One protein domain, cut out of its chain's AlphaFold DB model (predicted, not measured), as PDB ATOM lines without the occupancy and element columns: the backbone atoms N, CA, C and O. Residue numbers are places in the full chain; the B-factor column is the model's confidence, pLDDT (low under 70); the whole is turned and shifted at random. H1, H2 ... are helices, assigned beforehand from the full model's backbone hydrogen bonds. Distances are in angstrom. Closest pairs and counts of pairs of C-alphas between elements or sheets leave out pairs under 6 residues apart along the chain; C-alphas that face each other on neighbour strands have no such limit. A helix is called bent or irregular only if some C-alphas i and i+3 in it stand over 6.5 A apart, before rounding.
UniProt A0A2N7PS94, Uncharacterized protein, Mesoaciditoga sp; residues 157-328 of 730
ATOM      1  N   GLY A 157      16.200 -14.557 -28.048       94.00
ATOM      2  CA  GLY A 157      15.402 -15.376 -28.955       94.00
ATOM      3  C   GLY A 157      14.064 -14.726 -29.301       94.00
ATOM      4  O   GLY A 157      13.636 -14.773 -30.455       94.00
ATOM      5  N   THR A 158      13.432 -14.051 -28.339       94.38
ATOM      6  CA  THR A 158      12.198 -13.285 -28.554       94.38
ATOM      7  C   THR A 158      12.428 -12.117 -29.514       94.38
ATOM      8  O   THR A 158      11.629 -11.915 -30.437       94.38
ATOM      9  N   LYS A 159      13.537 -11.377 -29.371       93.38
ATOM     10  CA  LYS A 159      13.896 -10.301 -30.310       93.38
ATOM     11  C   LYS A 159      14.191 -10.822 -31.712       93.38
ATOM     12  O   LYS A 159      13.686 -10.249 -32.673       93.38
ATOM     13  N   VAL A 160      14.927 -11.927 -31.841       93.88
ATOM     14  CA  VAL A 160      15.212 -12.557 -33.142       93.88
ATOM     15  C   VAL A 160      13.921 -13.033 -33.818       93.88
ATOM     16  O   VAL A 160      13.703 -12.778 -35.000       93.88
ATOM     17  N   GLN A 161      13.010 -13.667 -33.079       94.75
ATOM     18  CA  GLN A 161      11.721 -14.115 -33.615       94.75
ATOM     19  C   GLN A 161      10.837 -12.950 -34.080       94.75
ATOM     20  O   GLN A 161      10.226 -13.030 -35.148       94.75
ATOM     21  N   ASN A 162      10.762 -11.869 -33.299       93.94
ATOM     22  CA  ASN A 162      10.013 -10.670 -33.681       93.94
ATOM     23  C   ASN A 162      10.648  -9.980 -34.893       93.94
ATOM     24  O   ASN A 162       9.946  -9.693 -35.856       93.94
ATOM     25  N   GLY A 163      11.975  -9.833 -34.904       93.44
ATOM     26  CA  GLY A 163      12.724  -9.290 -36.033       93.44
ATOM     27  C   GLY A 163      12.517 -10.069 -37.330       93.44
ATOM     28  O   GLY A 163      12.330  -9.473 -38.389       93.44
ATOM     29  N   ALA A 164      12.478 -11.401 -37.255       94.69
ATOM     30  CA  ALA A 164      12.195 -12.256 -38.404       94.69
ATOM     31  C   ALA A 164      10.748 -12.123 -38.907       94.69
ATOM     32  O   ALA A 164      10.513 -12.136 -40.119       94.69
ATOM     33  N   ALA A 165       9.779 -11.972 -38.000       94.19
ATOM     34  CA  ALA A 165       8.389 -11.713 -38.367       94.19
ATOM     35  C   ALA A 165       8.240 -10.336 -39.037       94.19
ATOM     36  O   ALA A 165       7.638 -10.240 -40.105       94.19
ATOM     37  N   ASP A 166       8.846  -9.290 -38.478       93.00
ATOM     38  CA  ASP A 166       8.821  -7.941 -39.053       93.00
ATOM     39  C   ASP A 166       9.503  -7.895 -40.423       93.00
ATOM     40  O   ASP A 166       8.972  -7.314 -41.372       93.00
ATOM     41  N   LEU A 167      10.631  -8.591 -40.572       93.94
ATOM     42  CA  LEU A 167      11.300  -8.752 -41.857       93.94
ATOM     43  C   LEU A 167      10.406  -9.470 -42.877       93.94
ATOM     44  O   LEU A 167      10.246  -9.006 -44.003       93.94
ATOM     45  N   THR A 168       9.766 -10.572 -42.483       94.31
ATOM     46  CA  THR A 168       8.830 -11.310 -43.349       94.31
ATOM     47  C   THR A 168       7.652 -10.426 -43.770       94.31
ATOM     48  O   THR A 168       7.264 -10.414 -44.940       94.31
ATOM     49  N   LYS A 169       7.126  -9.616 -42.847       93.81
ATOM     50  CA  LYS A 169       6.089  -8.620 -43.130       93.81
ATOM     51  C   LYS A 169       6.567  -7.569 -44.137       93.81
ATOM     52  O   LYS A 169       5.814  -7.239 -45.049       93.81
ATOM     53  N   ALA A 170       7.809  -7.095 -44.047       92.50
ATOM     54  CA  ALA A 170       8.385  -6.172 -45.027       92.50
ATOM     55  C   ALA A 170       8.400  -6.778 -46.450       92.50
ATOM     56  O   ALA A 170       8.064  -6.102 -47.427       92.50
ATOM     57  N   TYR A 171       8.701  -8.076 -46.573       93.44
ATOM     58  CA  TYR A 171       8.589  -8.807 -47.842       93.44
ATOM     59  C   TYR A 171       7.141  -8.962 -48.322       93.44
ATOM     60  O   TYR A 171       6.888  -8.857 -49.524       93.44
ATOM     61  N   PHE A 172       6.175  -9.157 -47.419       94.12
ATOM     62  CA  PHE A 172       4.751  -9.159 -47.772       94.12
ATOM     63  C   PHE A 172       4.295  -7.807 -48.311       94.12
ATOM     64  O   PHE A 172       3.730  -7.752 -49.402       94.12
ATOM     65  N   GLN A 173       4.614  -6.719 -47.613       92.25
ATOM     66  CA  GLN A 173       4.304  -5.355 -48.045       92.25
ATOM     67  C   GLN A 173       4.882  -5.085 -49.434       92.25
ATOM     68  O   GLN A 173       4.176  -4.654 -50.347       92.25
ATOM     69  N   LYS A 174       6.156  -5.444 -49.646       92.88
ATOM     70  CA  LYS A 174       6.787  -5.308 -50.959       92.88
ATOM     71  C   LYS A 174       6.077  -6.131 -52.035       92.88
ATOM     72  O   LYS A 174       5.882  -5.643 -53.146       92.88
ATOM     73  N   SER A 175       5.669  -7.359 -51.713       91.38
ATOM     74  CA  SER A 175       4.948  -8.232 -52.642       91.38
ATOM     75  C   SER A 175       3.573  -7.690 -53.044       91.38
ATOM     76  O   SER A 175       3.155  -7.913 -54.176       91.38
ATOM     77  N   LEU A 176       2.905  -6.960 -52.147       90.62
ATOM     78  CA  LEU A 176       1.593  -6.341 -52.363       90.62
ATOM     79  C   LEU A 176       1.674  -5.019 -53.141       90.62
ATOM     80  O   LEU A 176       0.646  -4.468 -53.524       90.62
ATOM     81  N   GLY A 177       2.886  -4.526 -53.414       87.88
ATOM     82  CA  GLY A 177       3.120  -3.302 -54.179       87.88
ATOM     83  C   GLY A 177       3.447  -2.071 -53.333       87.88
ATOM     84  O   GLY A 177       3.497  -0.975 -53.888       87.88
ATOM     85  N   SER A 178       3.711  -2.216 -52.028       88.50
ATOM     86  CA  SER A 178       4.153  -1.094 -51.191       88.50
ATOM     87  C   SER A 178       5.455  -0.456 -51.706       88.50
ATOM     88  O   SER A 178       6.379  -1.169 -52.129       88.50
ATOM     89  N   PRO A 179       5.594   0.882 -51.613       85.94
ATOM     90  CA  PRO A 179       6.846   1.570 -51.914       85.94
ATOM     91  C   PRO A 179       7.923   1.256 -50.861       85.94
ATOM     92  O   PRO A 179       7.622   1.082 -49.681       85.94
ATOM     93  N   GLY A 180       9.191   1.199 -51.286       86.12
ATOM     94  CA  GLY A 180      10.344   0.837 -50.445       86.12
ATOM     95  C   GLY A 180      10.991  -0.496 -50.834       86.12
ATOM     96  O   GLY A 180      10.544  -1.159 -51.774       86.12
ATOM     97  N   THR A 181      12.057  -0.882 -50.131       86.94
ATOM     98  CA  THR A 181      12.801  -2.132 -50.371       86.94
ATOM     99  C   THR A 181      13.061  -2.829 -49.032       86.94
ATOM    100  O   THR A 181      13.616  -2.185 -48.135       86.94
ATOM    101  N   PRO A 182      12.655  -4.104 -48.868       88.38
ATOM    102  CA  PRO A 182      12.972  -4.865 -47.666       88.38
ATOM    103  C   PRO A 182      14.480  -5.147 -47.598       88.38
ATOM    104  O   PRO A 182      15.120  -5.318 -48.636       88.38
ATOM    105  N   VAL A 183      15.055  -5.186 -46.395       86.25
ATOM    106  CA  VAL A 183      16.471  -5.559 -46.210       86.25
ATOM    107  C   VAL A 183      16.659  -7.062 -46.469       86.25
ATOM    108  O   VAL A 183      15.809  -7.867 -46.106       86.25
ATOM    109  N   GLY A 184      17.783  -7.452 -47.074       84.75
ATOM    110  CA  GLY A 184      18.108  -8.849 -47.379       84.75
ATOM    111  C   GLY A 184      17.753  -9.273 -48.808       84.75
ATOM    112  O   GLY A 184      17.215  -8.498 -49.599       84.75
ATOM    113  N   ASN A 185      18.048 -10.533 -49.137       87.31
ATOM    114  CA  ASN A 185      17.948 -11.073 -50.499       87.31
ATOM    115  C   ASN A 185      17.010 -12.289 -50.594       87.31
ATOM    116  O   ASN A 185      17.319 -13.265 -51.278       87.31
ATOM    117  N   TYR A 186      15.868 -12.254 -49.907       90.00
ATOM    118  CA  TYR A 186      14.870 -13.315 -50.029       90.00
ATOM    119  C   TYR A 186      14.023 -13.154 -51.292       90.00
ATOM    120  O   TYR A 186      13.616 -12.053 -51.674       90.00
ATOM    121  N   ALA A 187      13.733 -14.276 -51.942       88.19
ATOM    122  CA  ALA A 187      12.851 -14.295 -53.096       88.19
ATOM    123  C   ALA A 187      11.398 -14.075 -52.653       88.19
ATOM    124  O   ALA A 187      10.923 -14.696 -51.700       88.19
ATOM    125  N   TYR A 188      10.669 -13.236 -53.389       89.44
ATOM    126  CA  TYR A 188       9.232 -13.035 -53.225       89.44
ATOM    127  C   TYR A 188       8.547 -12.981 -54.592       89.44
ATOM    128  O   TYR A 188       9.181 -12.734 -55.619       89.44
ATOM    129  N   ARG A 189       7.237 -13.234 -54.618       86.56
ATOM    130  CA  ARG A 189       6.408 -13.102 -55.823       86.56
ATOM    131  C   ARG A 189       5.397 -11.996 -55.605       86.56
ATOM    132  O   ARG A 189       4.820 -11.936 -54.526       86.56
ATOM    133  N   GLN A 190       5.161 -11.179 -56.625       89.88
ATOM    134  CA  GLN A 190       4.135 -10.146 -56.567       89.88
ATOM    135  C   GLN A 190       2.758 -10.779 -56.312       89.88
ATOM    136  O   GLN A 190       2.401 -11.797 -56.913       89.88
ATOM    137  N   ILE A 191       2.015 -10.191 -55.382       90.88
ATOM    138  CA  ILE A 191       0.668 -10.585 -54.990       90.88
ATOM    139  C   ILE A 191      -0.248  -9.455 -55.433       90.88
ATOM    140  O   ILE A 191      -0.103  -8.336 -54.958       90.88
ATOM    141  N   ASP A 192      -1.185  -9.749 -56.330       91.19
ATOM    142  CA  ASP A 192      -2.224  -8.797 -56.719       91.19
ATOM    143  C   ASP A 192      -3.466  -8.988 -55.826       91.19
ATOM    144  O   ASP A 192      -4.179  -9.985 -55.993       91.19
ATOM    145  N   PRO A 193      -3.771  -8.059 -54.901       90.31
ATOM    146  CA  PRO A 193      -4.949  -8.137 -54.038       90.31
ATOM    147  C   PRO A 193      -6.266  -8.187 -54.826       90.31
ATOM    148  O   PRO A 193      -7.228  -8.812 -54.370       90.31
ATOM    149  N   LYS A 194      -6.320  -7.564 -56.016       91.81
ATOM    150  CA  LYS A 194      -7.531  -7.528 -56.853       91.81
ATOM    151  C   LYS A 194      -7.907  -8.924 -57.326       91.81
ATOM    152  O   LYS A 194      -9.083  -9.285 -57.277       91.81
ATOM    153  N   SER A 195      -6.916  -9.735 -57.698       92.06
ATOM    154  CA  SER A 195      -7.127 -11.116 -58.143       92.06
ATOM    155  C   SER A 195      -7.885 -11.978 -57.119       92.06
ATOM    156  O   SER A 195      -8.742 -12.776 -57.510       92.06
ATOM    157  N   PHE A 196      -7.666 -11.772 -55.814       93.31
ATOM    158  CA  PHE A 196      -8.383 -12.493 -54.753       93.31
ATOM    159  C   PHE A 196      -9.849 -12.068 -54.663       93.31
ATOM    160  O   PHE A 196     -10.726 -12.925 -54.575       93.31
ATOM    161  N   ILE A 197     -10.131 -10.763 -54.734       93.00
ATOM    162  CA  ILE A 197     -11.505 -10.238 -54.730       93.00
ATOM    163  C   ILE A 197     -12.265 -10.696 -55.974       93.00
ATOM    164  O   ILE A 197     -13.401 -11.148 -55.858       93.00
ATOM    165  N   ILE A 198     -11.644 -10.630 -57.153       91.94
ATOM    166  CA  ILE A 198     -12.260 -11.079 -58.408       91.94
ATOM    167  C   ILE A 198     -12.575 -12.577 -58.340       91.94
ATOM    168  O   ILE A 198     -13.698 -12.976 -58.653       91.94
ATOM    169  N   SER A 199     -11.639 -13.393 -57.851       92.94
ATOM    170  CA  SER A 199     -11.851 -14.837 -57.671       92.94
ATOM    171  C   SER A 199     -12.989 -15.129 -56.681       92.94
ATOM    172  O   SER A 199     -13.862 -15.955 -56.955       92.94
ATOM    173  N   ALA A 200     -13.040 -14.410 -55.554       93.00
ATOM    174  CA  ALA A 200     -14.110 -14.536 -54.563       93.00
ATOM    175  C   ALA A 200     -15.482 -14.096 -55.118       93.00
ATOM    176  O   ALA A 200     -16.503 -14.737 -54.855       93.00
ATOM    177  N   LEU A 201     -15.525 -13.036 -55.932       91.44
ATOM    178  CA  LEU A 201     -16.735 -12.585 -56.625       91.44
ATOM    179  C   LEU A 201     -17.229 -13.641 -57.619       91.44
ATOM    180  O   LEU A 201     -18.408 -13.985 -57.591       91.44
ATOM    181  N   GLN A 202     -16.341 -14.207 -58.439       91.38
ATOM    182  CA  GLN A 202     -16.680 -15.267 -59.398       91.38
ATOM    183  C   GLN A 202     -17.196 -16.538 -58.711       91.38
ATOM    184  O   GLN A 202     -18.106 -17.190 -59.212       91.38
ATOM    185  N   LYS A 203     -16.674 -16.867 -57.525       90.94
ATOM    186  CA  LYS A 203     -17.177 -17.977 -56.700       90.94
ATOM    187  C   LYS A 203     -18.570 -17.698 -56.119       90.94
ATOM    188  O   LYS A 203     -19.351 -18.621 -55.905       90.94
ATOM    189  N   SER A 204     -18.876 -16.434 -55.830       86.88
ATOM    190  CA  SER A 204     -20.094 -16.019 -55.124       86.88
ATOM    191  C   SER A 204     -21.250 -15.624 -56.059       86.88
ATOM    192  O   SER A 204     -22.409 -15.645 -55.632       86.88
ATOM    193  N   TYR A 205     -20.963 -15.277 -57.319       83.50
ATOM    194  CA  TYR A 205     -21.931 -14.846 -58.332       83.50
ATOM    195  C   TYR A 205     -21.822 -15.709 -59.596       83.50
ATOM    196  O   TYR A 205     -20.736 -15.882 -60.133       83.50
ATOM    197  N   LYS A 206     -22.961 -16.179 -60.129       79.00
ATOM    198  CA  LYS A 206     -23.004 -16.970 -61.378       79.00
ATOM    199  C   LYS A 206     -22.490 -16.179 -62.592       79.00
ATOM    200  O   LYS A 206     -21.838 -16.760 -63.444       79.00
ATOM    201  N   ASN A 207     -22.766 -14.868 -62.627       86.12
ATOM    202  CA  ASN A 207     -22.182 -13.872 -63.530       86.12
ATOM    203  C   ASN A 207     -21.904 -12.603 -62.706       86.12
ATOM    204  O   ASN A 207     -22.844 -12.021 -62.160       86.12
ATOM    205  N   VAL A 208     -20.639 -12.188 -62.573       85.69
ATOM    206  CA  VAL A 208     -20.283 -10.966 -61.830       85.69
ATOM    207  C   VAL A 208     -20.703  -9.742 -62.660       85.69
ATOM    208  O   VAL A 208     -20.267  -9.632 -63.805       85.69
ATOM    209  N   PRO A 209     -21.527  -8.816 -62.131       86.75
ATOM    210  CA  PRO A 209     -21.924  -7.622 -62.870       86.75
ATOM    211  C   PRO A 209     -20.729  -6.740 -63.258       86.75
ATOM    212  O   PRO A 209     -19.866  -6.448 -62.426       86.75
ATOM    213  N   GLU A 210     -20.716  -6.258 -64.502       85.06
ATOM    214  CA  GLU A 210     -19.607  -5.484 -65.083       85.06
ATOM    215  C   GLU A 210     -19.299  -4.202 -64.296       85.06
ATOM    216  O   GLU A 210     -18.141  -3.870 -64.056       85.06
ATOM    217  N   TYR A 211     -20.327  -3.524 -63.779       81.38
ATOM    218  CA  TYR A 211     -20.134  -2.332 -62.956       81.38
ATOM    219  C   TYR A 211     -19.428  -2.631 -61.612       81.38
ATOM    220  O   TYR A 211     -18.735  -1.754 -61.105       81.38
ATOM    221  N   ILE A 212     -19.550  -3.841 -61.034       87.06
ATOM    222  CA  ILE A 212     -18.800  -4.235 -59.819       87.06
ATOM    223  C   ILE A 212     -17.331  -4.441 -60.176       87.06
ATOM    224  O   ILE A 212     -16.453  -3.939 -59.474       87.06
ATOM    225  N   LEU A 213     -17.067  -5.141 -61.284       87.75
ATOM    226  CA  LEU A 213     -15.709  -5.363 -61.785       87.75
ATOM    227  C   LEU A 213     -15.010  -4.039 -62.102       87.75
ATOM    228  O   LEU A 213     -13.858  -3.868 -61.716       87.75
ATOM    229  N   ASN A 214     -15.709  -3.079 -62.712       87.94
ATOM    230  CA  ASN A 214     -15.156  -1.755 -63.001       87.94
ATOM    231  C   ASN A 214     -14.742  -1.013 -61.725       87.94
ATOM    232  O   ASN A 214     -13.638  -0.477 -61.676       87.94
ATOM    233  N   VAL A 215     -15.567  -1.046 -60.667       87.06
ATOM    234  CA  VAL A 215     -15.225  -0.418 -59.378       87.06
ATOM    235  C   VAL A 215     -14.013  -1.103 -58.734       87.06
ATOM    236  O   VAL A 215     -13.091  -0.407 -58.315       87.06
ATOM    237  N   VAL A 216     -13.956  -2.442 -58.719       89.69
ATOM    238  CA  VAL A 216     -12.809  -3.209 -58.183       89.69
ATOM    239  C   VAL A 216     -11.525  -2.933 -58.975       89.69
ATOM    240  O   VAL A 216     -10.470  -2.709 -58.384       89.69
ATOM    241  N   ASN A 217     -11.610  -2.899 -60.307       88.50
ATOM    242  CA  ASN A 217     -10.466  -2.642 -61.182       88.50
ATOM    243  C   ASN A 217      -9.943  -1.209 -61.028       88.50
ATOM    244  O   ASN A 217      -8.726  -1.013 -61.019       88.50
ATOM    245  N   SER A 218     -10.837  -0.230 -60.847       86.94
ATOM    246  CA  SER A 218     -10.480   1.177 -60.613       86.94
ATOM    247  C   SER A 218     -10.018   1.484 -59.186       86.94
ATOM    248  O   SER A 218      -9.480   2.561 -58.949       86.94
ATOM    249  N   TYR A 219     -10.232   0.572 -58.232       87.62
ATOM    250  CA  TYR A 219      -9.851   0.798 -56.842       87.62
ATOM    251  C   TYR A 219      -8.336   0.711 -56.686       87.62
ATOM    252  O   TYR A 219      -7.714  -0.267 -57.114       87.62
ATOM    253  N   ASP A 220      -7.749   1.726 -56.064       85.19
ATOM    254  CA  ASP A 220      -6.326   1.754 -55.761       85.19
ATOM    255  C   ASP A 220      -6.102   1.391 -54.292       85.19
ATOM    256  O   ASP A 220      -6.634   2.033 -53.378       85.19
ATOM    257  N   PHE A 221      -5.357   0.314 -54.060       84.81
ATOM    258  CA  PHE A 221      -5.035  -0.106 -52.706       84.81
ATOM    259  C   PHE A 221      -3.874   0.742 -52.197       84.81
ATOM    260  O   PHE A 221      -2.724   0.540 -52.574       84.81
ATOM    261  N   ASN A 222      -4.180   1.682 -51.307       81.88
ATOM    262  CA  ASN A 222      -3.153   2.461 -50.634       81.88
ATOM    263  C   ASN A 222      -2.486   1.619 -49.534       81.88
ATOM    264  O   ASN A 222      -3.034   1.473 -48.436       81.88
ATOM    265  N   PHE A 223      -1.316   1.057 -49.839       83.94
ATOM    266  CA  PHE A 223      -0.503   0.320 -48.879       83.94
ATOM    267  C   PHE A 223       0.517   1.224 -48.190       83.94
ATOM    268  O   PHE A 223       1.124   2.101 -48.803       83.94
ATOM    269  N   GLN A 224       0.747   0.967 -46.903       81.06
ATOM    270  CA  GLN A 224       1.808   1.645 -46.163       81.06
ATOM    271  C   GLN A 224       3.186   1.291 -46.753       81.06
ATOM    272  O   GLN A 224       3.365   0.162 -47.229       81.06
ATOM    273  N   PRO A 225       4.165   2.219 -46.719       85.69
ATOM    274  CA  PRO A 225       5.534   1.937 -47.138       85.69
ATOM    275  C   PRO A 225       6.133   0.754 -46.379       85.69
ATOM    276  O   PRO A 225       5.780   0.507 -45.224       85.69
ATOM    277  N   VAL A 226       7.069   0.058 -47.025       87.25
ATOM    278  CA  VAL A 226       7.808  -1.050 -46.413       87.25
ATOM    279  C   VAL A 226       8.498  -0.565 -45.137       87.25
ATOM    280  O   VAL A 226       9.339   0.335 -45.187       87.25
ATOM    281  N   GLN A 227       8.154  -1.169 -44.000       84.75
ATOM    282  CA  GLN A 227       8.788  -0.881 -42.714       84.75
ATOM    283  C   GLN A 227       9.848  -1.937 -42.424       84.75
ATOM    284  O   GLN A 227       9.527  -3.089 -42.143       84.75
ATOM    285  N   ASN A 228      11.118  -1.544 -42.502       83.75
ATOM    286  CA  ASN A 228      12.219  -2.425 -42.135       83.75
ATOM    287  C   ASN A 228      12.387  -2.467 -40.611       83.75
ATOM    288  O   ASN A 228      12.260  -1.423 -39.963       83.75
ATOM    289  N   PRO A 229      12.694  -3.641 -40.034       80.06
ATOM    290  CA  PRO A 229      12.926  -3.747 -38.604       80.06
ATOM    291  C   PRO A 229      14.151  -2.914 -38.203       80.06
ATOM    292  O   PRO A 229      15.216  -3.015 -38.813       80.06
ATOM    293  N   SER A 230      14.000  -2.080 -37.173       78.81
ATOM    294  CA  SER A 230      15.115  -1.355 -36.558       78.81
ATOM    295  C   SER A 230      15.741  -2.253 -35.495       78.81
ATOM    296  O   SER A 230      15.150  -2.478 -34.442       78.81
ATOM    297  N   MET A 231      16.905  -2.831 -35.799       79.50
ATOM    298  CA  MET A 231      17.609  -3.767 -34.918       79.50
ATOM    299  C   MET A 231      19.116  -3.493 -34.929       79.50
ATOM    300  O   MET A 231      19.653  -3.012 -35.926       79.50
ATOM    301  N   ASN A 232      19.797  -3.833 -33.829       81.44
ATOM    302  CA  ASN A 232      21.263  -3.901 -33.776       81.44
ATOM    303  C   ASN A 232      21.772  -4.897 -34.846       81.44
ATOM    304  O   ASN A 232      21.108  -5.902 -35.124       81.44
ATOM    305  N   SER A 233      22.942  -4.633 -35.435       83.06
ATOM    306  CA  SER A 233      23.568  -5.456 -36.474       83.06
ATOM    307  C   SER A 233      23.690  -6.930 -36.084       83.06
ATOM    308  O   SER A 233      23.376  -7.786 -36.902       83.06
ATOM    309  N   TYR A 234      24.033  -7.256 -34.832       84.44
ATOM    310  CA  TYR A 234      24.158  -8.660 -34.405       84.44
ATOM    311  C   TYR A 234      22.818  -9.409 -34.388       84.44
ATOM    312  O   TYR A 234      22.750 -10.577 -34.774       84.44
ATOM    313  N   ILE A 235      21.739  -8.739 -33.970       86.25
ATOM    314  CA  ILE A 235      20.383  -9.309 -33.993       86.25
ATOM    315  C   ILE A 235      19.921  -9.461 -35.442       86.25
ATOM    316  O   ILE A 235      19.352 -10.488 -35.799       86.25
ATOM    317  N   SER A 236      20.207  -8.470 -36.288       86.56
ATOM    318  CA  SER A 236      19.932  -8.525 -37.724       86.56
ATOM    319  C   SER A 236      20.622  -9.727 -38.381       86.56
ATOM    320  O   SER A 236      19.974 -10.512 -39.073       86.56
ATOM    321  N   ASP A 237      21.905  -9.944 -38.095       86.50
ATOM    322  CA  ASP A 237      22.656 -11.098 -38.591       86.50
ATOM    323  C   ASP A 237      22.070 -12.421 -38.084       86.50
ATOM    324  O   ASP A 237      21.902 -13.363 -38.860       86.50
ATOM    325  N   LEU A 238      21.691 -12.499 -36.805       88.50
ATOM    326  CA  LEU A 238      21.009 -13.669 -36.249       88.50
ATOM    327  C   LEU A 238      19.664 -13.942 -36.922       88.50
ATOM    328  O   LEU A 238      19.351 -15.106 -37.182       88.50
ATOM    329  N   VAL A 239      18.885 -12.901 -37.221       90.31
ATOM    330  CA  VAL A 239      17.630 -13.008 -37.973       90.31
ATOM    331  C   VAL A 239      17.903 -13.594 -39.351       90.31
ATOM    332  O   VAL A 239      17.297 -14.606 -39.695       90.31
ATOM    333  N   PHE A 240      18.855 -13.040 -40.107       89.44
ATOM    334  CA  PHE A 240      19.188 -13.543 -41.445       89.44
ATOM    335  C   PHE A 240      19.703 -14.980 -41.432       89.44
ATOM    336  O   PHE A 240      19.386 -15.765 -42.320       89.44
ATOM    337  N   GLN A 241      20.480 -15.346 -40.415       87.44
ATOM    338  CA  GLN A 241      21.004 -16.698 -40.296       87.44
ATOM    339  C   GLN A 241      19.973 -17.712 -39.774       87.44
ATOM    340  O   GLN A 241      20.185 -18.913 -39.935       87.44
ATOM    341  N   SER A 242      18.905 -17.262 -39.106       91.06
ATOM    342  CA  SER A 242      17.878 -18.141 -38.519       91.06
ATOM    343  C   SER A 242      16.616 -18.234 -39.381       91.06
ATOM    344  O   SER A 242      15.898 -19.233 -39.302       91.06
ATOM    345  N   LEU A 243      16.345 -17.222 -40.208       93.12
ATOM    346  CA  LEU A 243      15.235 -17.181 -41.154       93.12
ATOM    347  C   LEU A 243      15.678 -17.722 -42.517       93.12
ATOM    348  O   LEU A 243      16.456 -17.093 -43.233       93.12
ATOM    349  N   ASP A 244      15.146 -18.878 -42.901       92.00
ATOM    350  CA  ASP A 244      15.406 -19.476 -44.208       92.00
ATOM    351  C   ASP A 244      14.311 -19.144 -45.243       92.00
ATOM    352  O   ASP A 244      13.199 -18.708 -44.928       92.00
ATOM    353  N   GLN A 245      14.625 -19.369 -46.523       92.69
ATOM    354  CA  GLN A 245      13.688 -19.123 -47.623       92.69
ATOM    355  C   GLN A 245      12.445 -20.032 -47.555       92.69
ATOM    356  O   GLN A 245      11.385 -19.649 -48.048       92.69
ATOM    357  N   ASN A 246      12.537 -21.222 -46.953       92.81
ATOM    358  CA  ASN A 246      11.409 -22.149 -46.850       92.81
ATOM    359  C   ASN A 246      10.365 -21.651 -45.844       92.81
ATOM    360  O   ASN A 246       9.165 -21.748 -46.112       92.81
ATOM    361  N   ALA A 247      10.805 -21.066 -44.730       93.00
ATOM    362  CA  ALA A 247       9.956 -20.410 -43.747       93.00
ATOM    363  C   ALA A 247       9.214 -19.225 -44.378       93.00
ATOM    364  O   ALA A 247       7.993 -19.134 -44.254       93.00
ATOM    365  N   ILE A 248       9.916 -18.388 -45.150       92.44
ATOM    366  CA  ILE A 248       9.303 -17.271 -45.884       92.44
ATOM    367  C   ILE A 248       8.302 -17.775 -46.927       92.44
ATOM    368  O   ILE A 248       7.179 -17.277 -46.994       92.44
ATOM    369  N   ASN A 249       8.657 -18.791 -47.716       93.19
ATOM    370  CA  ASN A 249       7.753 -19.379 -48.708       93.19
ATOM    371  C   ASN A 249       6.482 -19.950 -48.059       93.19
ATOM    372  O   ASN A 249       5.386 -19.776 -48.596       93.19
ATOM    373  N   SER A 250       6.626 -20.601 -46.902       93.25
ATOM    374  CA  SER A 250       5.502 -21.137 -46.126       93.25
ATOM    375  C   SER A 250       4.604 -20.011 -45.616       93.25
ATOM    376  O   SER A 250       3.393 -20.051 -45.829       93.25
ATOM    377  N   ALA A 251       5.193 -18.947 -45.065       94.56
ATOM    378  CA  ALA A 251       4.465 -17.768 -44.606       94.56
ATOM    379  C   ALA A 251       3.744 -17.044 -45.762       94.56
ATOM    380  O   ALA A 251       2.614 -16.587 -45.606       94.56
ATOM    381  N   PHE A 252       4.339 -16.996 -46.959       94.19
ATOM    382  CA  PHE A 252       3.672 -16.513 -48.174       94.19
ATOM    383  C   PHE A 252       2.482 -17.390 -48.585       94.19
ATOM    384  O   PHE A 252       1.467 -16.870 -49.055       94.19
ATOM    385  N   GLY A 253       2.593 -18.712 -48.433       93.31
ATOM    386  CA  GLY A 253       1.478 -19.641 -48.622       93.31
ATOM    387  C   GLY A 253       0.330 -19.350 -47.654       93.31
ATOM    388  O   GLY A 253      -0.817 -19.202 -48.080       93.31
ATOM    389  N   ASP A 254       0.653 -19.168 -46.373       93.31
ATOM    390  CA  ASP A 254      -0.312 -18.807 -45.333       93.31
ATOM    391  C   ASP A 254      -0.979 -17.458 -45.609       93.31
ATOM    392  O   ASP A 254      -2.202 -17.346 -45.503       93.31
ATOM    393  N   LEU A 255      -0.204 -16.449 -46.023       95.38
ATOM    394  CA  LEU A 255      -0.731 -15.142 -46.408       95.38
ATOM    395  C   LEU A 255      -1.739 -15.280 -47.550       95.38
ATOM    396  O   LEU A 255      -2.849 -14.768 -47.442       95.38
ATOM    397  N   LYS A 256      -1.400 -15.999 -48.626       94.38
ATOM    398  CA  LYS A 256      -2.309 -16.194 -49.768       94.38
ATOM    399  C   LYS A 256      -3.616 -16.865 -49.358       94.38
ATOM    400  O   LYS A 256      -4.687 -16.410 -49.759       94.38
ATOM    401  N   ASN A 257      -3.537 -17.907 -48.536       94.00
ATOM    402  CA  ASN A 257      -4.718 -18.606 -48.030       94.00
ATOM    403  C   ASN A 257      -5.595 -17.671 -47.183       94.00
ATOM    404  O   ASN A 257      -6.808 -17.604 -47.382       94.00
ATOM    405  N   LYS A 258      -4.977 -16.894 -46.288       93.88
ATOM    406  CA  LYS A 258      -5.659 -15.912 -45.435       93.88
ATOM    407  C   LYS A 258      -6.278 -14.760 -46.231       93.88
ATOM    408  O   LYS A 258      -7.412 -14.375 -45.955       93.88
ATOM    409  N   LEU A 259      -5.585 -14.245 -47.247       94.25
ATOM    410  CA  LEU A 259      -6.112 -13.227 -48.160       94.25
ATOM    411  C   LEU A 259      -7.300 -13.759 -48.963       94.25
ATOM    412  O   LEU A 259      -8.307 -13.067 -49.076       94.25
ATOM    413  N   SER A 260      -7.234 -15.002 -49.444       93.88
ATOM    414  CA  SER A 260      -8.364 -15.650 -50.120       93.88
ATOM    415  C   SER A 260      -9.581 -15.793 -49.200       93.88
ATOM    416  O   SER A 260     -10.700 -15.505 -49.619       93.88
ATOM    417  N   GLN A 261      -9.386 -16.206 -47.944       93.06
ATOM    418  CA  GLN A 261     -10.470 -16.318 -46.958       93.06
ATOM    419  C   GLN A 261     -11.065 -14.954 -46.592       93.06
ATOM    420  O   GLN A 261     -12.283 -14.819 -46.427       93.06
ATOM    421  N   SER A 262     -10.212 -13.935 -46.474       93.56
ATOM    422  CA  SER A 262     -10.660 -12.574 -46.207       93.56
ATOM    423  C   SER A 262     -11.443 -12.008 -47.392       93.56
ATOM    424  O   SER A 262     -12.517 -11.450 -47.195       93.56
ATOM    425  N   ALA A 263     -10.995 -12.254 -48.627       93.19
ATOM    426  CA  ALA A 263     -11.712 -11.867 -49.840       93.19
ATOM    427  C   ALA A 263     -13.097 -12.530 -49.923       93.19
ATOM    428  O   ALA A 263     -14.093 -11.843 -50.156       93.19
ATOM    429  N   ASP A 264     -13.186 -13.837 -49.644       91.69
ATOM    430  CA  ASP A 264     -14.460 -14.567 -49.552       91.69
ATOM    431  C   ASP A 264     -15.402 -13.929 -48.511       91.69
ATOM    432  O   ASP A 264     -16.610 -13.814 -48.734       91.69
ATOM    433  N   SER A 265     -14.856 -13.488 -47.375       92.19
ATOM    434  CA  SER A 265     -15.618 -12.839 -46.302       92.19
ATOM    435  C   SER A 265     -16.071 -11.429 -46.690       92.19
ATOM    436  O   SER A 265     -17.240 -11.090 -46.512       92.19
ATOM    437  N   SER A 266     -15.196 -10.632 -47.305       92.31
ATOM    438  CA  SER A 266     -15.520  -9.307 -47.838       92.31
ATOM    439  C   SER A 266     -16.638  -9.381 -48.880       92.31
ATOM    440  O   SER A 266     -17.598  -8.616 -48.808       92.31
ATOM    441  N   VAL A 267     -16.598 -10.356 -49.792       91.31
ATOM    442  CA  VAL A 267     -17.661 -10.551 -50.790       91.31
ATOM    443  C   VAL A 267     -18.998 -10.953 -50.146       91.31
ATOM    444  O   VAL A 267     -20.061 -10.553 -50.627       91.31
ATOM    445  N   LYS A 268     -18.992 -11.698 -49.032       89.94
ATOM    446  CA  LYS A 268     -20.220 -11.938 -48.251       89.94
ATOM    447  C   LYS A 268     -20.753 -10.642 -47.637       89.94
ATOM    448  O   LYS A 268     -21.954 -10.394 -47.718       89.94
ATOM    449  N   THR A 269     -19.878  -9.794 -47.097       89.56
ATOM    450  CA  THR A 269     -20.254  -8.466 -46.588       89.56
ATOM    451  C   THR A 269     -20.869  -7.604 -47.686       89.56
ATOM    452  O   THR A 269     -21.890  -6.967 -47.447       89.56
ATOM    453  N   LEU A 270     -20.335  -7.644 -48.910       90.94
ATOM    454  CA  LEU A 270     -20.931  -6.947 -50.053       90.94
ATOM    455  C   LEU A 270     -22.385  -7.375 -50.295       90.94
ATOM    456  O   LEU A 270     -23.244  -6.515 -50.464       90.94
ATOM    457  N   LYS A 271     -22.691  -8.680 -50.260       85.50
ATOM    458  CA  LYS A 271     -24.076  -9.169 -50.403       85.50
ATOM    459  C   LYS A 271     -25.001  -8.603 -49.325       85.50
ATOM    460  O   LYS A 271     -26.113  -8.191 -49.643       85.50
ATOM    461  N   ILE A 272     -24.525  -8.540 -48.082       87.81
ATOM    462  CA  ILE A 272     -25.279  -7.978 -46.954       87.81
ATOM    463  C   ILE A 272     -25.537  -6.480 -47.174       87.81
ATOM    464  O   ILE A 272     -26.679  -6.039 -47.072       87.81
ATOM    465  N   LEU A 273     -24.507  -5.713 -47.542       87.81
ATOM    466  CA  LEU A 273     -24.611  -4.269 -47.786       87.81
ATOM    467  C   LEU A 273     -25.542  -3.931 -48.961       87.81
ATOM    468  O   LEU A 273     -26.290  -2.960 -48.902       87.81
ATOM    469  N   LEU A 274     -25.537  -4.746 -50.018       86.69
ATOM    470  CA  LEU A 274     -26.481  -4.594 -51.128       86.69
ATOM    471  C   LEU A 274     -27.916  -4.920 -50.697       86.69
ATOM    472  O   LEU A 274     -28.845  -4.210 -51.071       86.69
ATOM    473  N   SER A 275     -28.103  -5.958 -49.875       86.44
ATOM    474  CA  SER A 275     -29.426  -6.335 -49.360       86.44
ATOM    475  C   SER A 275     -30.013  -5.332 -48.359       86.44
ATOM    476  O   SER A 275     -31.229  -5.285 -48.200       86.44
ATOM    477  N   SER A 276     -29.182  -4.500 -47.721       83.88
ATOM    478  CA  SER A 276     -29.619  -3.437 -46.806       83.88
ATOM    479  C   SER A 276     -29.958  -2.111 -47.505       83.88
ATOM    480  O   SER A 276     -30.249  -1.123 -46.832       83.88
ATOM    481  N   GLY A 277     -29.940  -2.076 -48.843       82.12
ATOM    482  CA  GLY A 277     -30.341  -0.911 -49.637       82.12
ATOM    483  C   GLY A 277     -29.238   0.125 -49.875       82.12
ATOM    484  O   GLY A 277     -29.538   1.220 -50.351       82.12
ATOM    485  N   GLN A 278     -27.965  -0.180 -49.578       84.81
ATOM    486  CA  GLN A 278     -26.865   0.712 -49.964       84.81
ATOM    487  C   GLN A 278     -26.696   0.760 -51.486       84.81
ATOM    488  O   GLN A 278     -26.840  -0.249 -52.179       84.81
ATOM    489  N   SER A 279     -26.313   1.932 -52.007       87.50
ATOM    490  CA  SER A 279     -25.936   2.056 -53.417       87.50
ATOM    491  C   SER A 279     -24.770   1.117 -53.727       87.50
ATOM    492  O   SER A 279     -23.839   0.980 -52.925       87.50
ATOM    493  N   THR A 280     -24.785   0.487 -54.902       83.06
ATOM    494  CA  THR A 280     -23.784  -0.534 -55.205       83.06
ATOM    495  C   THR A 280     -22.355  -0.002 -55.186       83.06
ATOM    496  O   THR A 280     -21.455  -0.681 -54.699       83.06
ATOM    497  N   LYS A 281     -22.140   1.232 -55.654       86.00
ATOM    498  CA  LYS A 281     -20.823   1.875 -55.606       86.00
ATOM    499  C   LYS A 281     -20.318   1.983 -54.163       86.00
ATOM    500  O   LYS A 281     -19.223   1.521 -53.864       86.00
ATOM    501  N   THR A 282     -21.149   2.506 -53.261       86.44
ATOM    502  CA  THR A 282     -20.813   2.655 -51.837       86.44
ATOM    503  C   THR A 282     -20.589   1.301 -51.156       86.44
ATOM    504  O   THR A 282     -19.651   1.155 -50.378       86.44
ATOM    505  N   ALA A 283     -21.406   0.293 -51.471       87.06
ATOM    506  CA  ALA A 283     -21.274  -1.049 -50.906       87.06
ATOM    507  C   ALA A 283     -19.958  -1.734 -51.328       87.06
ATOM    508  O   ALA A 283     -19.276  -2.331 -50.491       87.06
ATOM    509  N   VAL A 284     -19.566  -1.610 -52.604       88.69
ATOM    510  CA  VAL A 284     -18.297  -2.152 -53.127       88.69
ATOM    511  C   VAL A 284     -17.098  -1.396 -52.550       88.69
ATOM    512  O   VAL A 284     -16.141  -2.029 -52.113       88.69
ATOM    513  N   GLU A 285     -17.149  -0.064 -52.463       88.38
ATOM    514  CA  GLU A 285     -16.083   0.734 -51.841       88.38
ATOM    515  C   GLU A 285     -15.902   0.399 -50.351       88.38
ATOM    516  O   GLU A 285     -14.772   0.243 -49.888       88.38
ATOM    517  N   ASN A 286     -16.991   0.225 -49.597       87.56
ATOM    518  CA  ASN A 286     -16.934  -0.173 -48.188       87.56
ATOM    519  C   ASN A 286     -16.373  -1.590 -48.008       87.56
ATOM    520  O   ASN A 286     -15.559  -1.820 -47.112       87.56
ATOM    521  N   MET A 287     -16.752  -2.528 -48.882       92.88
ATOM    522  CA  MET A 287     -16.155  -3.865 -48.922       92.88
ATOM    523  C   MET A 287     -14.642  -3.789 -49.168       92.88
ATOM    524  O   MET A 287     -13.882  -4.447 -48.458       92.88
ATOM    525  N   LEU A 288     -14.202  -3.014 -50.163       90.56
ATOM    526  CA  LEU A 288     -12.788  -2.897 -50.536       90.56
ATOM    527  C   LEU A 288     -11.961  -2.215 -49.443       90.56
ATOM    528  O   LEU A 288     -10.847  -2.657 -49.162       90.56
ATOM    529  N   LYS A 289     -12.521  -1.212 -48.756       89.00
ATOM    530  CA  LYS A 289     -11.916  -0.623 -47.550       89.00
ATOM    531  C   LYS A 289     -11.784  -1.654 -46.429       89.00
ATOM    532  O   LYS A 289     -10.703  -1.787 -45.863       89.00
ATOM    533  N   GLY A 290     -12.838  -2.426 -46.156       87.94
ATOM    534  CA  GLY A 290     -12.806  -3.500 -45.158       87.94
ATOM    535  C   GLY A 290     -11.785  -4.592 -45.494       87.94
ATOM    536  O   GLY A 290     -11.049  -5.043 -44.617       87.94
ATOM    537  N   PHE A 291     -11.677  -4.972 -46.771       91.81
ATOM    538  CA  PHE A 291     -10.643  -5.893 -47.238       91.81
ATOM    539  C   PHE A 291      -9.243  -5.294 -47.063       91.81
ATOM    540  O   PHE A 291      -8.379  -5.959 -46.504       91.81
ATOM    541  N   SER A 292      -9.033  -4.027 -47.432       88.75
ATOM    542  CA  SER A 292      -7.758  -3.323 -47.231       88.75
ATOM    543  C   SER A 292      -7.316  -3.335 -45.760       88.75
ATOM    544  O   SER A 292      -6.192  -3.722 -45.449       88.75
ATOM    545  N   SER A 293      -8.225  -3.037 -44.824       88.50
ATOM    546  CA  SER A 293      -7.941  -3.144 -43.386       88.50
ATOM    547  C   SER A 293      -7.619  -4.578 -42.951       88.50
ATOM    548  O   SER A 293      -6.749  -4.789 -42.108       88.50
ATOM    549  N   SER A 294      -8.288  -5.578 -43.535       89.56
ATOM    550  CA  SER A 294      -8.027  -6.986 -43.229       89.56
ATOM    551  C   SER A 294      -6.649  -7.458 -43.700       89.56
ATOM    552  O   SER A 294      -6.054  -8.300 -43.029       89.56
ATOM    553  N   ILE A 295      -6.120  -6.907 -44.804       90.81
ATOM    554  CA  ILE A 295      -4.797  -7.261 -45.340       90.81
ATOM    555  C   ILE A 295      -3.725  -7.021 -44.273       90.81
ATOM    556  O   ILE A 295      -2.953  -7.930 -43.989       90.81
ATOM    557  N   ILE A 296      -3.756  -5.869 -43.595       87.12
ATOM    558  CA  ILE A 296      -2.799  -5.511 -42.532       87.12
ATOM    559  C   ILE A 296      -2.799  -6.555 -41.401       87.12
ATOM    560  O   ILE A 296      -1.746  -6.953 -40.898       87.12
ATOM    561  N   VAL A 297      -3.984  -7.031 -41.009       88.56
ATOM    562  CA  VAL A 297      -4.125  -8.058 -39.966       88.56
ATOM    563  C   VAL A 297      -3.603  -9.408 -40.459       88.56
ATOM    564  O   VAL A 297      -2.889 -10.094 -39.728       88.56
ATOM    565  N   GLN A 298      -3.916  -9.795 -41.700       91.75
ATOM    566  CA  GLN A 298      -3.451 -11.067 -42.260       91.75
ATOM    567  C   GLN A 298      -1.940 -11.085 -42.511       91.75
ATOM    568  O   GLN A 298      -1.325 -12.123 -42.280       91.75
ATOM    569  N   GLU A 299      -1.335  -9.958 -42.897       91.06
ATOM    570  CA  GLU A 299       0.120  -9.786 -42.964       91.06
ATOM    571  C   GLU A 299       0.766 -10.108 -41.615       91.06
ATOM    572  O   GLU A 299       1.659 -10.949 -41.553       91.06
ATOM    573  N   MET A 300       0.282  -9.497 -40.527       89.50
ATOM    574  CA  MET A 300       0.794  -9.763 -39.177       89.50
ATOM    575  C   MET A 300       0.614 -11.225 -38.761       89.50
ATOM    576  O   MET A 300       1.534 -11.832 -38.216       89.50
ATOM    577  N   LEU A 301      -0.566 -11.807 -38.993       91.12
ATOM    578  CA  LEU A 301      -0.843 -13.190 -38.599       91.12
ATOM    579  C   LEU A 301      -0.003 -14.195 -39.392       91.12
ATOM    580  O   LEU A 301       0.484 -15.158 -38.808       91.12
ATOM    581  N   ALA A 302       0.164 -13.984 -40.700       92.75
ATOM    582  CA  ALA A 302       0.993 -14.835 -41.547       92.75
ATOM    583  C   ALA A 302       2.485 -14.657 -41.239       92.75
ATOM    584  O   ALA A 302       3.216 -15.635 -41.184       92.75
ATOM    585  N   ALA A 303       2.946 -13.436 -40.964       92.75
ATOM    586  CA  ALA A 303       4.348 -13.191 -40.642       92.75
ATOM    587  C   ALA A 303       4.744 -13.854 -39.315       92.75
ATOM    588  O   ALA A 303       5.841 -14.382 -39.182       92.75
ATOM    589  N   ASN A 304       3.833 -13.919 -38.342       93.94
ATOM    590  CA  ASN A 304       4.093 -14.610 -37.079       93.94
ATOM    591  C   ASN A 304       4.304 -16.130 -37.229       93.94
ATOM    592  O   ASN A 304       4.842 -16.740 -36.304       93.94
ATOM    593  N   THR A 305       3.943 -16.758 -38.357       94.12
ATOM    594  CA  THR A 305       4.169 -18.205 -38.538       94.12
ATOM    595  C   THR A 305       5.650 -18.552 -38.691       94.12
ATOM    596  O   THR A 305       6.039 -19.675 -38.364       94.12
ATOM    597  N   VAL A 306       6.510 -17.585 -39.056       94.62
ATOM    598  CA  VAL A 306       7.966 -17.807 -39.125       94.62
ATOM    599  C   VAL A 306       8.640 -17.909 -37.754       94.62
ATOM    600  O   VAL A 306       9.767 -18.388 -37.671       94.62
ATOM    601  N   LYS A 307       7.969 -17.522 -36.660       94.44
ATOM    602  CA  LYS A 307       8.571 -17.538 -35.314       94.44
ATOM    603  C   LYS A 307       9.002 -18.936 -34.872       94.44
ATOM    604  O   LYS A 307      10.090 -19.093 -34.331       94.44
ATOM    605  N   ASN A 308       8.198 -19.958 -35.168       92.88
ATOM    606  CA  ASN A 308       8.500 -21.347 -34.814       92.88
ATOM    607  C   ASN A 308       9.749 -21.905 -35.531       92.88
ATOM    608  O   ASN A 308      10.652 -22.385 -34.842       92.88
ATOM    609  N   PRO A 309       9.858 -21.860 -36.878       93.56
ATOM    610  CA  PRO A 309      11.069 -22.327 -37.556       93.56
ATOM    611  C   PRO A 309      12.305 -21.501 -37.173       93.56
ATOM    612  O   PRO A 309      13.370 -22.079 -36.960       93.56
ATOM    613  N   VAL A 310      12.158 -20.184 -36.985       93.12
ATOM    614  CA  VAL A 310      13.247 -19.312 -36.516       93.12
ATOM    615  C   VAL A 310      13.711 -19.706 -35.116       93.12
ATOM    616  O   VAL A 310      14.910 -19.837 -34.900       93.12
ATOM    617  N   SER A 311      12.790 -19.965 -34.183       93.75
ATOM    618  CA  SER A 311      13.119 -20.435 -32.831       93.75
ATOM    619  C   SER A 311      13.901 -21.750 -32.861       93.75
ATOM    620  O   SER A 311      14.910 -21.881 -32.171       93.75
ATOM    621  N   LYS A 312      13.504 -22.704 -33.713       93.06
ATOM    622  CA  LYS A 312      14.220 -23.978 -33.872       93.06
ATOM    623  C   LYS A 312      15.657 -23.777 -34.369       93.06
ATOM    624  O   LYS A 312      16.581 -24.362 -33.807       93.06
ATOM    625  N   ASN A 313      15.845 -22.954 -35.402       91.62
ATOM    626  CA  ASN A 313      17.167 -22.667 -35.966       91.62
ATOM    627  C   ASN A 313      18.043 -21.865 -34.989       91.62
ATOM    628  O   ASN A 313      19.236 -22.131 -34.865       91.62
ATOM    629  N   PHE A 314      17.440 -20.927 -34.254       93.50
ATOM    630  CA  PHE A 314      18.095 -20.174 -33.189       93.50
ATOM    631  C   PHE A 314      18.592 -21.098 -32.069       93.50
ATOM    632  O   PHE A 314      19.768 -21.047 -31.725       93.50
ATOM    633  N   ASN A 315      17.757 -22.015 -31.573       91.94
ATOM    634  CA  ASN A 315      18.155 -22.957 -30.520       91.94
ATOM    635  C   ASN A 315      19.326 -23.857 -30.949       91.94
ATOM    636  O   ASN A 315      20.200 -24.154 -30.140       91.94
ATOM    637  N   ALA A 316      19.399 -24.253 -32.226       90.19
ATOM    638  CA  ALA A 316      20.546 -25.004 -32.744       90.19
ATOM    639  C   ALA A 316      21.853 -24.185 -32.717       90.19
ATOM    640  O   ALA A 316      22.923 -24.731 -32.456       90.19
ATOM    641  N   LYS A 317      21.776 -22.868 -32.951       89.25
ATOM    642  CA  LYS A 317      22.924 -21.957 -32.813       89.25
ATOM    643  C   LYS A 317      23.335 -21.782 -31.358       89.25
ATOM    644  O   LYS A 317      24.526 -21.800 -31.072       89.25
ATOM    645  N   ILE A 318      22.369 -21.663 -30.447       93.00
ATOM    646  CA  ILE A 318      22.646 -21.594 -29.008       93.00
ATOM    647  C   ILE A 318      23.342 -22.869 -28.528       93.00
ATOM    648  O   ILE A 318      24.371 -22.771 -27.875       93.00
ATOM    649  N   PHE A 319      22.895 -24.049 -28.960       91.06
ATOM    650  CA  PHE A 319      23.575 -25.308 -28.640       91.06
ATOM    651  C   PHE A 319      25.044 -25.330 -29.111       91.06
ATOM    652  O   PHE A 319      25.938 -25.803 -28.408       91.06
ATOM    653  N   ASN A 320      25.332 -24.789 -30.300       90.56
ATOM    654  CA  ASN A 320      26.709 -24.650 -30.788       90.56
ATOM    655  C   ASN A 320      27.511 -23.606 -29.999       90.56
ATOM    656  O   ASN A 320      28.707 -23.794 -29.779       90.56
ATOM    657  N   LEU A 321      26.867 -22.514 -29.582       92.06
ATOM    658  CA  LEU A 321      27.468 -21.495 -28.732       92.06
ATOM    659  C   LEU A 321      27.851 -22.081 -27.367       92.06
ATOM    660  O   LEU A 321      28.993 -21.921 -26.968       92.06
ATOM    661  N   GLU A 322      26.957 -22.816 -26.701       92.62
ATOM    662  CA  GLU A 322      27.224 -23.490 -25.418       92.62
ATOM    663  C   GLU A 322      28.466 -24.389 -25.494       92.62
ATOM    664  O   GLU A 322      29.316 -24.352 -24.609       92.62
ATOM    665  N   ASN A 323      28.623 -25.142 -26.589       90.75
ATOM    666  CA  ASN A 323      29.818 -25.958 -26.824       90.75
ATOM    667  C   ASN A 323      31.098 -25.120 -26.924       90.75
ATOM    668  O   ASN A 323      32.133 -25.499 -26.380       90.75
ATOM    669  N   LYS A 324      31.043 -23.978 -27.619       92.00
ATOM    670  CA  LYS A 324      32.188 -23.066 -27.733       92.00
ATOM    671  C   LYS A 324      32.521 -22.421 -26.390       92.00
ATOM    672  O   LYS A 324      33.692 -22.345 -26.046       92.00
ATOM    673  N   LEU A 325      31.513 -21.995 -25.628       92.69
ATOM    674  CA  LEU A 325      31.703 -21.416 -24.298       92.69
ATOM    675  C   LEU A 325      32.311 -22.440 -23.325       92.69
ATOM    676  O   LEU A 325      33.257 -22.109 -22.613       92.69
ATOM    677  N   ALA A 326      31.837 -23.691 -23.341       89.62
ATOM    678  CA  ALA A 326      32.419 -24.776 -22.549       89.62
ATOM    679  C   ALA A 326      33.897 -25.009 -22.908       89.62
ATOM    680  O   ALA A 326      34.746 -25.024 -22.022       89.62
ATOM    681  N   ALA A 327      34.224 -25.092 -24.203       87.94
ATOM    682  CA  ALA A 327      35.597 -25.300 -24.668       87.94
ATOM    683  C   ALA A 327      36.554 -24.159 -24.265       87.94
ATOM    684  O   ALA A 327      37.697 -24.413 -23.900       87.94
ATOM    685  N   GLU A 328      36.096 -22.904 -24.284       87.12
ATOM    686  CA  GLU A 328      36.889 -21.747 -23.823       87.12
ATOM    687  C   GLU A 328      37.117 -21.741 -22.303       87.12
ATOM    688  O   GLU A 328      37.996 -21.036 -21.810       87.12
TER     689      GLU A 328
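This is residues 157 to 328 of the 730 residues of an uncharacterized protein of Mesoaciditoga sp (UniProt A0A2N7PS94). A long helical hairpin, H5 and H6a, makes the body of a rod, with H2 and H3 packed toward its turn and H1 and H4 gathered at its open end. Beyond that end H6b runs on, and its residues 319 to 328 stick out. The printed part has 172 residues with six named helices, H1 to H6 in order, and no named strand: all helix. It is loose, with a radius of gyration of the C-alphas of 20.0 A, and spans 74 by 26 by 23 A.

Begin at H6, residues 280 to 328, by its hydrogen bonds one helix but bent: C-alphas 305 and 308 are 6.5 A apart, and its arms, H6a to residue 305 and H6b from 308, stand at a shallow tilt of 23 degrees. H5, residues 245 to 275, forms a hairpin with H6a at 25 degrees; their closest C-alphas, Leu 255 and Ala 302, are 5.2 A apart. H1, residues 157 to 176, touches residues 299 to 305 of H6a, closest at the C-alphas of Ala 165 and Ala 303, 4.9 A. H4, residues 233 to 242, touches residues 159 to 164 of H1, about perpendicular at 76 degrees; closest are C-alphas 160 and 239, 5.4 A. H2, residues 193 to 204, touches residues 259 to 268 of H5, closest at C-alphas 200 and 264, 5.0 A. H3, residues 210 to 218, touches residues 280 to 288 of H6a, closest at C-alphas 212 and 284, 7.0 A. Every O i to N i+4 pair is within hydrogen-bond range in H1, H3, H4, H5 and H6b; H2 has 7 of 8, H6a 19 of 22.

Find C-alpha 157 at (15.402, -15.376, -28.955), where H1 begins, 28.6 A long. H5 measures 45.0 A, H6a 37.0 A; H6b runs 30.4 A to C-alpha 328 at (36.889, -21.747, -23.823).

The farthest C-alphas, Gly 277 and Glu 328, are 75.0 A apart. The printed part has no cut; the links H1 to H2 and H3 to H4 are long. No printed residue is under pLDDT 70.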